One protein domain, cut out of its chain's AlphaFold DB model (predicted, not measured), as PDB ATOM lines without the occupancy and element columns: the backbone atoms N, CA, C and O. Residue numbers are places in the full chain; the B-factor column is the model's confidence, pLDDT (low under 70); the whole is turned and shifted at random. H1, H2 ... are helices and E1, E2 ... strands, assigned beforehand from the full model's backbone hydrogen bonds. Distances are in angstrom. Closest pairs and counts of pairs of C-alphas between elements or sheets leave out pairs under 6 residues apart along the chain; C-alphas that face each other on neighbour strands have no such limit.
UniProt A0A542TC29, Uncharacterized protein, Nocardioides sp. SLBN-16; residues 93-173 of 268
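What this domain is: This is residues 93 to 173 of the 268 residues of an uncharacterized protein of Nocardioides sp. SLBN-16 (UniProt A0A542TC29). A strongly twisted five-stranded sheet has H2 packed over one face, little H1 on the opposite face, and H3 grazing it. The strands lie in the order E1, E2, E4, E5, E3, mixed, with E4 and E5 parallel. The 81 printed residues run E1, E2, H1, E3, E4, H2, H3, E5; the class is mixed, helices and strands. The whole is compact, radius of gyration of the C-alphas 11.3 A, spanning 29 by 25 by 24 A.

How they stand to each other: E1, residues 99 to 101, and E2, residues 107 to 112, form an antiparallel hairpin, N 100 and O 108 2.8 A apart. H1, residues 113 to 116, has a height over the sheet of 7.9 A. E3, residues 121 to 127, is an edge strand. E4, residues 136 to 141, is antiparallel to E2, with N 109 and O 139 2.8 A apart. H2, residues 144 to 153, runs along the strands at a height of 9.2 A, on the opposite face from H1; 5 of its 6 O i to N i+4 pairs are within hydrogen-bond range, while H1 is too short for one. H3, residues 156 to 159, also too short, only grazes the sheet with residues 156 to 158. E5, residues 164 to 168, is parallel to E4, N 138 and O 164 2.8 A apart, and antiparallel to E3, N 124 and O 165 2.8 A apart. E4, H2, H3, E5 is a strand-helix-strand unit, parallel neighbour strands joined through helices, with a right-handed crossover; E2, H1, E3 is a split one, E4 and E5 between its strands, also right-handed.

Where its parts are: E1 begins at C-alpha 99 (158.320, 258.430, 264.369). E2 is 16.4 A long, E3 17.1 A, E4 16.0 A, H2 13.8 A and E5 13.4 A, ending at C-alpha 168 (164.217, 248.010, 273.361).

The domain as a whole: The C-alphas of Ala 130 and Pro 143, the farthest apart, are 29.9 A apart. The printed part has no cut and no long link. Residues 170 to 173 have pLDDT under 70.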
ATOM      1  N   PRO A  93     161.274 257.738 251.634       84.56
ATOM      2  CA  PRO A  93     162.524 257.371 252.288       84.56
ATOM      3  C   PRO A  93     162.504 257.694 253.780       84.56
ATOM      4  O   PRO A  93     162.035 258.767 254.175       84.56
ATOM      5  N   LEU A  94     163.014 256.767 254.592       92.06
ATOM      6  CA  LEU A  94     163.131 256.974 256.029       92.06
ATOM      7  C   LEU A  94     164.034 258.175 256.332       92.06
ATOM      8  O   LEU A  94     165.019 258.438 255.639       92.06
ATOM      9  N   VAL A  95     163.692 258.907 257.392       93.69
ATOM     10  CA  VAL A  95     164.460 260.063 257.870       93.69
ATOM     11  C   VAL A  95     164.788 259.866 259.346       93.69
ATOM     12  O   VAL A  95     163.910 259.520 260.133       93.69
ATOM     13  N   SER A  96     166.039 260.107 259.755       94.50
ATOM     14  CA  SER A  96     166.404 260.001 261.177       94.50
ATOM     15  C   SER A  96     165.575 260.962 262.038       94.50
ATOM     16  O   SER A  96     165.318 262.103 261.645       94.50
ATOM     17  N   GLY A  97     165.133 260.496 263.205       92.44
ATOM     18  CA  GLY A  97     164.222 261.209 264.101       92.44
ATOM     19  C   GLY A  97     162.738 261.108 263.722       92.44
ATOM     20  O   GLY A  97     161.887 261.586 264.477       92.44
ATOM     21  N   GLN A  98     162.390 260.475 262.596       95.00
ATOM     22  CA  GLN A  98     161.002 260.163 262.252       95.00
ATOM     23  C   GLN A  98     160.398 259.202 263.287       95.00
ATOM     24  O   GLN A  98     161.052 258.273 263.763       95.00
ATOM     25  N   ARG A  99     159.117 259.405 263.615       95.44
ATOM     26  CA  ARG A  99     158.320 258.430 264.369       95.44
ATOM     27  C   ARG A  99     157.221 257.873 263.478       95.44
ATOM     28  O   ARG A  99     156.518 258.632 262.813       95.44
ATOM     29  N   LEU A 100     157.093 256.556 263.483       93.81
ATOM     30  CA  LEU A 100     156.050 255.799 262.806       93.81
ATOM     31  C   LEU A 100     154.984 255.412 263.834       93.81
ATOM     32  O   LEU A 100     155.321 254.875 264.890       93.81
ATOM     33  N   ASP A 101     153.716 255.669 263.520       93.69
ATOM     34  CA  ASP A 101     152.585 254.994 264.163       93.69
ATOM     35  C   ASP A 101     152.326 253.706 263.378       93.69
ATOM     36  O   ASP A 101     152.119 253.749 262.163       93.69
ATOM     37  N   LEU A 102     152.428 252.565 264.059       92.44
ATOM     38  CA  LEU A 102     152.341 251.235 263.456       92.44
ATOM     39  C   LEU A 102     151.048 250.507 263.858       92.44
ATOM     40  O   LEU A 102     150.881 249.330 263.537       92.44
ATOM     41  N   GLY A 103     150.120 251.207 264.522       91.50
ATOM     42  CA  GLY A 103     148.888 250.630 265.051       91.50
ATOM     43  C   GLY A 103     149.098 249.836 266.344       91.50
ATOM     44  O   GLY A 103     150.215 249.663 266.825       91.50
ATOM     45  N   ASP A 104     147.995 249.393 266.955       91.25
ATOM     46  CA  ASP A 104     147.961 248.549 268.166       91.25
ATOM     47  C   ASP A 104     148.816 249.044 269.361       91.25
ATOM     48  O   ASP A 104     149.188 248.281 270.255       91.25
ATOM     49  N   GLY A 105     149.093 250.353 269.412       90.38
ATOM     50  CA  GLY A 105     149.936 250.987 270.432       90.38
ATOM     51  C   GLY A 105     151.443 250.817 270.210       90.38
ATOM     52  O   GLY A 105     152.218 251.135 271.112       90.38
ATOM     53  N   VAL A 106     151.864 250.322 269.045       94.56
ATOM     54  CA  VAL A 106     153.267 250.189 268.641       94.56
ATOM     55  C   VAL A 106     153.720 251.450 267.912       94.56
ATOM     56  O   VAL A 106     153.063 251.937 266.992       94.56
ATOM     57  N   THR A 107     154.887 251.961 268.297       95.81
ATOM     58  CA  THR A 107     155.566 253.054 267.596       95.81
ATOM     59  C   THR A 107     156.951 252.614 267.141       95.81
ATOM     60  O   THR A 107     157.615 251.847 267.836       95.81
ATOM     61  N   GLY A 108     157.390 253.108 265.985       95.50
ATOM     62  CA  GLY A 108     158.755 252.932 265.489       95.50
ATOM     63  C   GLY A 108     159.525 254.247 265.547       95.50
ATOM     64  O   GLY A 108     159.102 255.221 264.928       95.50
ATOM     65  N   ALA A 109     160.641 254.300 266.269       96.88
ATOM     66  CA  ALA A 109     161.587 255.411 266.213       96.88
ATOM     67  C   ALA A 109     162.653 255.115 265.150       96.88
ATOM     68  O   ALA A 109     163.343 254.101 265.231       96.88
ATOM     69  N   VAL A 110     162.777 255.984 264.149       97.31
ATOM     70  CA  VAL A 110     163.758 255.840 263.068       97.31
ATOM     71  C   VAL A 110     165.063 256.503 263.497       97.31
ATOM     72  O   VAL A 110     165.097 257.711 263.729       97.31
ATOM     73  N   VAL A 111     166.134 255.721 263.575       97.00
ATOM     74  CA  VAL A 111     167.496 256.178 263.890       97.00
ATOM     75  C   VAL A 111     168.464 255.737 262.797       97.00
ATOM     76  O   VAL A 111     168.172 254.827 262.017       97.00
ATOM     77  N   THR A 112     169.634 256.366 262.717       97.19
ATOM     78  CA  THR A 112     170.686 255.888 261.800       97.19
ATOM     79  C   THR A 112     171.294 254.572 262.296       97.19
ATOM     80  O   THR A 112     171.310 254.299 263.495       97.19
ATOM     81  N   ASN A 113     171.849 253.758 261.393       94.62
ATOM     82  CA  ASN A 113     172.534 252.517 261.774       94.62
ATOM     83  C   ASN A 113     173.750 252.749 262.695       94.62
ATOM     84  O   ASN A 113     174.081 251.863 263.480       94.62
ATOM     85  N   ASP A 114     174.391 253.921 262.632       94.38
ATOM     86  CA  ASP A 114     175.498 254.286 263.526       94.38
ATOM     87  C   ASP A 114     175.025 254.725 264.916       94.38
ATOM     88  O   ASP A 114     175.621 254.345 265.919       94.38
ATOM     89  N   GLU A 115     173.913 255.453 264.995       94.38
ATOM     90  CA  GLU A 115     173.250 255.787 266.260       94.38
ATOM     91  C   GLU A 115     172.748 254.518 266.965       94.38
ATOM     92  O   GLU A 115     173.059 254.296 268.137       94.38
ATOM     93  N   ALA A 116     172.095 253.620 266.217       92.00
ATOM     94  CA  ALA A 116     171.600 252.327 266.690       92.00
ATOM     95  C   ALA A 116     172.689 251.462 267.354       92.00
ATOM     96  O   ALA A 116     172.417 250.790 268.346       92.00
ATOM     97  N   ARG A 117     173.940 251.513 266.864       89.12
ATOM     98  CA  ARG A 117     175.092 250.795 267.457       89.12
ATOM     99  C   ARG A 117     175.414 251.223 268.893       89.12
ATOM    100  O   ARG A 117     176.075 250.469 269.603       89.12
ATOM    101  N   THR A 118     174.981 252.412 269.316       89.56
ATOM    102  CA  THR A 118     175.223 252.954 270.666       89.56
ATOM    103  C   THR A 118     174.042 252.790 271.626       89.56
ATOM    104  O   THR A 118     174.157 253.142 272.799       89.56
ATOM    105  N   MET A 119     172.914 252.256 271.150       89.56
ATOM    106  CA  MET A 119     171.692 252.077 271.935       89.56
ATOM    107  C   MET A 119     171.637 250.694 272.604       89.56
ATOM    108  O   MET A 119     172.179 249.717 272.089       89.56
ATOM    109  N   ASP A 120     170.924 250.602 273.730       88.75
ATOM    110  CA  ASP A 120     170.590 249.328 274.386       88.75
ATOM    111  C   ASP A 120     169.342 248.712 273.729       88.75
ATOM    112  O   ASP A 120     168.210 248.837 274.206       88.75
ATOM    113  N   ILE A 121     169.558 248.150 272.537       89.12
ATOM    114  CA  ILE A 121     168.531 247.559 271.675       89.12
ATOM    115  C   ILE A 121     168.957 246.177 271.179       89.12
ATOM    116  O   ILE A 121     170.146 245.887 271.015       89.12
ATOM    117  N   THR A 122     167.963 245.360 270.847       89.88
ATOM    118  CA  THR A 122     168.137 244.055 270.201       89.88
ATOM    119  C   THR A 122     167.658 244.129 268.761       89.88
ATOM    120  O   THR A 122     166.516 244.510 268.507       89.88
ATOM    121  N   VAL A 123     168.522 243.780 267.806       90.88
ATOM    122  CA  VAL A 123     168.174 243.756 266.379       90.88
ATOM    123  C   VAL A 123     167.425 242.462 266.081       90.88
ATOM    124  O   VAL A 123     168.006 241.384 266.095       90.88
ATOM    125  N   GLN A 124     166.132 242.585 265.797       91.06
ATOM    126  CA  GLN A 124     165.244 241.459 265.527       91.06
ATOM    127  C   GLN A 124     165.380 240.973 264.086       91.06
ATOM    128  O   GLN A 124     165.523 239.774 263.845       91.06
ATOM    129  N   ALA A 125     165.374 241.908 263.130       91.12
ATOM    130  CA  ALA A 125     165.429 241.594 261.707       91.12
ATOM    131  C   ALA A 125     166.271 242.592 260.898       91.12
ATOM    132  O   ALA A 125     166.453 243.745 261.298       91.12
ATOM    133  N   VAL A 126     166.787 242.150 259.752       92.62
ATOM    134  CA  VAL A 126     167.607 242.951 258.830       92.62
ATOM    135  C   VAL A 126     167.237 242.611 257.392       92.62
ATOM    136  O   VAL A 126     167.341 241.449 257.002       92.62
ATOM    137  N   SER A 127     166.874 243.625 256.606       92.88
ATOM    138  CA  SER A 127     166.695 243.477 255.162       92.88
ATOM    139  C   SER A 127     168.018 243.632 254.421       92.88
ATOM    140  O   SER A 127     168.735 244.616 254.611       92.88
ATOM    141  N   GLY A 128     168.334 242.651 253.573       87.19
ATOM    142  CA  GLY A 128     169.487 242.662 252.667       87.19
ATOM    143  C   GLY A 128     169.209 243.322 251.312       87.19
ATOM    144  O   GLY A 128     170.117 243.453 250.492       87.19
ATOM    145  N   LEU A 129     167.967 243.747 251.056       87.94
ATOM    146  CA  LEU A 129     167.613 244.538 249.877       87.94
ATOM    147  C   LEU A 129     168.167 245.969 249.982       87.94
ATOM    148  O   LEU A 129     168.290 246.530 251.065       87.94
ATOM    149  N   ALA A 130     168.445 246.608 248.847       87.38
ATOM    150  CA  ALA A 130     168.710 248.047 248.808       87.38
ATOM    151  C   ALA A 130     167.397 248.822 248.609       87.38
ATOM    152  O   ALA A 130     166.584 248.447 247.761       87.38
ATOM    153  N   GLY A 131     167.190 249.923 249.335       89.88
ATOM    154  CA  GLY A 131     165.992 250.743 249.163       89.88
ATOM    155  C   GLY A 131     165.794 251.837 250.208       89.88
ATOM    156  O   GLY A 131     166.737 252.369 250.790       89.88
ATOM    157  N   ASN A 132     164.527 252.194 250.421       91.50
ATOM    158  CA  ASN A 132     164.111 253.367 251.198       91.50
ATOM    159  C   ASN A 132     164.371 253.256 252.712       91.50
ATOM    160  O   ASN A 132     164.211 254.251 253.421       91.50
ATOM    161  N   GLY A 133     164.771 252.076 253.197       93.69
ATOM    162  CA  GLY A 133     165.220 251.837 254.566       93.69
ATOM    163  C   GLY A 133     166.741 251.773 254.747       93.69
ATOM    164  O   GLY A 133     167.212 251.781 255.884       93.69
ATOM    165  N   THR A 134     167.523 251.723 253.659       94.12
ATOM    166  CA  THR A 134     168.981 251.539 253.718       94.12
ATOM    167  C   THR A 134     169.660 252.620 254.564       94.12
ATOM    168  O   THR A 134     169.502 253.815 254.329       94.12
ATOM    169  N   GLY A 135     170.457 252.183 255.543       94.75
ATOM    170  CA  GLY A 135     171.168 253.062 256.479       94.75
ATOM    171  C   GLY A 135     170.404 253.384 257.770       94.75
ATOM    172  O   GLY A 135     170.985 254.013 258.658       94.75
ATOM    173  N   PHE A 136     169.158 252.919 257.914       97.06
ATOM    174  CA  PHE A 136     168.308 253.189 259.074       97.06
ATOM    175  C   PHE A 136     167.915 251.930 259.854       97.06
ATOM    176  O   PHE A 136     167.741 250.837 259.309       97.06
ATOM    177  N   THR A 137     167.717 252.123 261.157       96.62
ATOM    178  CA  THR A 137     167.109 251.155 262.069       96.62
ATOM    179  C   THR A 137     165.790 251.727 262.589       96.62
ATOM    180  O   THR A 137     165.746 252.869 263.048       96.62
ATOM    181  N   ILE A 138     164.714 250.940 262.545       97.12
ATOM    182  CA  ILE A 138     163.451 251.236 263.228       97.12
ATOM    183  C   ILE A 138     163.480 250.530 264.586       97.12
ATOM    184  O   ILE A 138     163.438 249.301 264.650       97.12
ATOM    185  N   VAL A 139     163.526 251.305 265.668       96.44
ATOM    186  CA  VAL A 139     163.409 250.804 267.044       96.44
ATOM    187  C   VAL A 139     161.936 250.801 267.443       96.44
ATOM    188  O   VAL A 139     161.307 251.855 267.548       96.44
ATOM    189  N   LEU A 140     161.375 249.611 267.632       95.56
ATOM    190  CA  LEU A 140     159.988 249.392 268.018       95.56
ATOM    191  C   LEU A 140     159.816 249.474 269.537       95.56
ATOM    192  O   LEU A 140     160.567 248.859 270.297       95.56
ATOM    193  N   SER A 141     158.774 250.185 269.961       94.44
ATOM    194  CA  SER A 141     158.386 250.345 271.363       94.44
ATOM    195  C   SER A 141     156.861 250.366 271.490       94.44
ATOM    196  O   SER A 141     156.168 250.940 270.643       94.44
ATOM    197  N   GLY A 142     156.322 249.710 272.520       93.19
ATOM    198  CA  GLY A 142     154.883 249.499 272.703       93.19
ATOM    199  C   GLY A 142     154.569 248.248 273.536       93.19
ATOM    200  O   GLY A 142     155.455 247.707 274.203       93.19
ATOM    201  N   PRO A 143     153.318 247.751 273.522       92.56
ATOM    202  CA  PRO A 143     152.955 246.506 274.193       92.56
ATOM    203  C   PRO A 143     153.749 245.327 273.615       92.56
ATOM    204  O   PRO A 143     153.670 245.074 272.416       92.56
ATOM    205  N   ALA A 144     154.466 244.569 274.453       87.38
ATOM    206  CA  ALA A 144     155.402 243.529 273.999       87.38
ATOM    207  C   ALA A 144     154.791 242.535 272.990       87.38
ATOM    208  O   ALA A 144     155.372 242.278 271.943       87.38
ATOM    209  N   GLY A 145     153.575 242.039 273.248       87.00
ATOM    210  CA  GLY A 145     152.885 241.123 272.330       87.00
ATOM    211  C   GLY A 145     152.405 241.755 271.014       87.00
ATOM    212  O   GLY A 145     152.132 241.018 270.074       87.00
ATOM    213  N   ALA A 146     152.296 243.085 270.935       88.62
ATOM    214  CA  ALA A 146     152.007 243.803 269.693       88.62
ATOM    215  C   ALA A 146     153.305 244.091 268.924       88.62
ATOM    216  O   ALA A 146     153.379 243.781 267.741       88.62
ATOM    217  N   VAL A 147     154.355 244.559 269.616       90.25
ATOM    218  CA  VAL A 147     155.717 244.721 269.065       90.25
ATOM    219  C   VAL A 147     156.203 243.420 268.419       90.25
ATOM    220  O   VAL A 147     156.674 243.440 267.284       90.25
ATOM    221  N   GLU A 148     156.005 242.290 269.105       87.44
ATOM    222  CA  GLU A 148     156.302 240.947 268.604       87.44
ATOM    223  C   GLU A 148     155.620 240.665 267.261       87.44
ATOM    224  O   GLU A 148     156.255 240.222 266.307       87.44
ATOM    225  N   GLN A 149     154.324 240.967 267.146       86.69
ATOM    226  CA  GLN A 149     153.567 240.783 265.904       86.69
ATOM    227  C   GLN A 149     154.031 241.745 264.802       86.69
ATOM    228  O   GLN A 149     154.075 241.351 263.636       86.69
ATOM    229  N   THR A 150     154.408 242.979 265.151       89.81
ATOM    230  CA  THR A 150     154.900 243.982 264.200       89.81
ATOM    231  C   THR A 150     156.210 243.556 263.540       89.81
ATOM    232  O   THR A 150     156.302 243.649 262.318       89.81
ATOM    233  N   TRP A 151     157.205 243.063 264.291       87.44
ATOM    234  CA  TRP A 151     158.476 242.645 263.678       87.44
ATOM    235  C   TRP A 151     158.399 241.260 263.018       87.44
ATOM    236  O   TRP A 151     159.015 241.061 261.975       87.44
ATOM    237  N   SER A 152     157.624 240.319 263.574       82.88
ATOM    238  CA  SER A 152     157.558 238.937 263.062       82.88
ATOM    239  C   SER A 152     156.569 238.725 261.906       82.88
ATOM    240  O   SER A 152     156.744 237.807 261.107       82.88
ATOM    241  N   ASN A 153     155.500 239.530 261.821       81.38
ATOM    242  CA  ASN A 153     154.395 239.348 260.862       81.38
ATOM    243  C   ASN A 153     153.961 240.644 260.138       81.38
ATOM    244  O   ASN A 153     153.016 240.613 259.329       81.38
ATOM    245  N   GLY A 154     154.608 241.775 260.436       84.88
ATOM    246  CA  GLY A 154     154.417 243.042 259.736       84.88
ATOM    247  C   GLY A 154     155.105 243.082 258.370       84.88
ATOM    248  O   GLY A 154     155.747 242.127 257.943       84.88
ATOM    249  N   THR A 155     154.948 244.213 257.687       89.25
ATOM    250  CA  THR A 155     155.443 244.464 256.324       89.25
ATOM    251  C   THR A 155     156.668 245.380 256.290       89.25
ATOM    252  O   THR A 155     157.140 245.714 255.218       89.25
ATOM    253  N   LEU A 156     157.243 245.768 257.437       91.50
ATOM    254  CA  LEU A 156     158.276 246.817 257.513       91.50
ATOM    255  C   LEU A 156     159.525 246.580 256.642       91.50
ATOM    256  O   LEU A 156     160.096 247.550 256.153       91.50
ATOM    257  N   LEU A 157     159.939 245.325 256.440       89.94
ATOM    258  CA  LEU A 157     161.057 244.969 255.549       89.94
ATOM    259  C   LEU A 157     160.677 245.122 254.059       89.94
ATOM    260  O   LEU A 157     161.520 245.437 253.226       89.94
ATOM    261  N   GLU A 158     159.393 244.934 253.737       88.81
ATOM    262  CA  GLU A 158     158.801 245.081 252.401       88.81
ATOM    263  C   GLU A 158     158.506 246.567 252.091       88.81
ATOM    264  O   GLU A 158     158.771 247.036 250.987       88.81
ATOM    265  N   ASP A 159     158.000 247.312 253.083       91.44
ATOM    266  CA  ASP A 159     157.680 248.747 253.018       91.44
ATOM    267  C   ASP A 159     158.948 249.622 252.975       91.44
ATOM    268  O   ASP A 159     158.975 250.672 252.330       91.44
ATOM    269  N   TYR A 160     160.018 249.191 253.654       93.38
ATOM    270  CA  TYR A 160     161.303 249.888 253.717       93.38
ATOM    271  C   TYR A 160     162.476 248.929 253.441       93.38
ATOM    272  O   TYR A 160     163.220 248.582 254.364       93.38
ATOM    273  N   PRO A 161     162.708 248.521 252.179       92.44
ATOM    274  CA  PRO A 161     163.813 247.627 251.844       92.44
ATOM    275  C   PRO A 161     165.162 248.194 252.309       92.44
ATOM    276  O   PRO A 161     165.430 249.393 252.163       92.44
ATOM    277  N   GLY A 162     165.989 247.337 252.910       92.06
ATOM    278  CA  GLY A 162     167.282 247.694 253.506       92.06
ATOM    279  C   GLY A 162     167.241 248.243 254.933       92.06
ATOM    280  O   GLY A 162     168.279 248.668 255.448       92.06
ATOM    281  N   VAL A 163     166.069 248.262 255.575       95.56
ATOM    282  CA  VAL A 163     165.926 248.656 256.983       95.56
ATOM    283  C   VAL A 163     166.391 247.554 257.942       95.56
ATOM    284  O   VAL A 163     166.310 246.358 257.648       95.56
ATOM    285  N   ARG A 164     166.822 247.951 259.143       95.31
ATOM    286  CA  ARG A 164     166.943 247.053 260.305       95.31
ATOM    287  C   ARG A 164     165.768 247.277 261.252       95.31
ATOM    288  O   ARG A 164     165.391 248.418 261.501       95.31
ATOM    289  N   ILE A 165     165.212 246.218 261.824       95.06
ATOM    290  CA  ILE A 165     164.162 246.298 262.845       95.06
ATOM    291  C   ILE A 165     164.766 245.880 264.179       95.06
ATOM    292  O   ILE A 165     165.388 244.821 264.277       95.06
ATOM    293  N   ALA A 166     164.576 246.699 265.206       94.62
ATOM    294  CA  ALA A 166     165.068 246.452 266.552       94.62
ATOM    295  C   ALA A 166     163.978 246.695 267.601       94.62
ATOM    296  O   ALA A 166     162.976 247.351 267.327       94.62
ATOM    297  N   THR A 167     164.184 246.196 268.815       92.62
ATOM    298  CA  THR A 167     163.343 246.472 269.989       92.62
ATOM    299  C   THR A 167     164.202 246.971 271.141       92.62
ATOM    300  O   THR A 167     165.382 246.632 271.233       92.62
ATOM    301  N   GLU A 168     163.610 247.740 272.052       84.44
ATOM    302  CA  GLU A 168     164.217 248.010 273.361       84.44
ATOM    303  C   GLU A 168     164.433 246.689 274.130       84.44
ATOM    304  O   GLU A 168     163.564 245.813 274.107       84.44
ATOM    305  N   GLY A 169     165.572 246.546 274.818       70.12
ATOM    306  CA  GLY A 169     165.870 245.389 275.671       70.12
ATOM    307  C   GLY A 169     167.149 244.628 275.306       70.12
ATOM    308  O   GLY A 169     167.744 244.833 274.247       70.12
ATOM    309  N   ALA A 170     167.555 243.745 276.223       56.72
ATOM    310  CA  ALA A 170     168.820 243.016 276.182       56.72
ATOM    311  C   ALA A 170     168.893 241.981 275.046       56.72
ATOM    312  O   ALA A 170     167.909 241.309 274.749       56.72
ATOM    313  N   ARG A 171     170.096 241.841 274.474       62.94
ATOM    314  CA  ARG A 171     170.408 241.015 273.296       62.94
ATOM    315  C   ARG A 171     170.022 239.545 273.481       62.94
ATOM    316  O   ARG A 171     170.497 238.888 274.408       62.94
ATOM    317  N   GLU A 172     169.235 239.028 272.541       67.69
ATOM    318  CA  GLU A 172     168.877 237.612 272.412       67.69
ATOM    319  C   GLU A 172     169.169 237.117 270.983       67.69
ATOM    320  O   GLU A 172     168.862 237.798 270.006       67.69
ATOM    321  N   GLY A 173     169.774 235.931 270.866       69.25
ATOM    322  CA  GLY A 173     170.278 235.360 269.610       69.25
ATOM    323  C   GLY A 173     171.668 234.737 269.794       69.25
ATOM    324  O   GLY A 173     172.239 234.798 270.884       69.25
TER     325      GLY A 173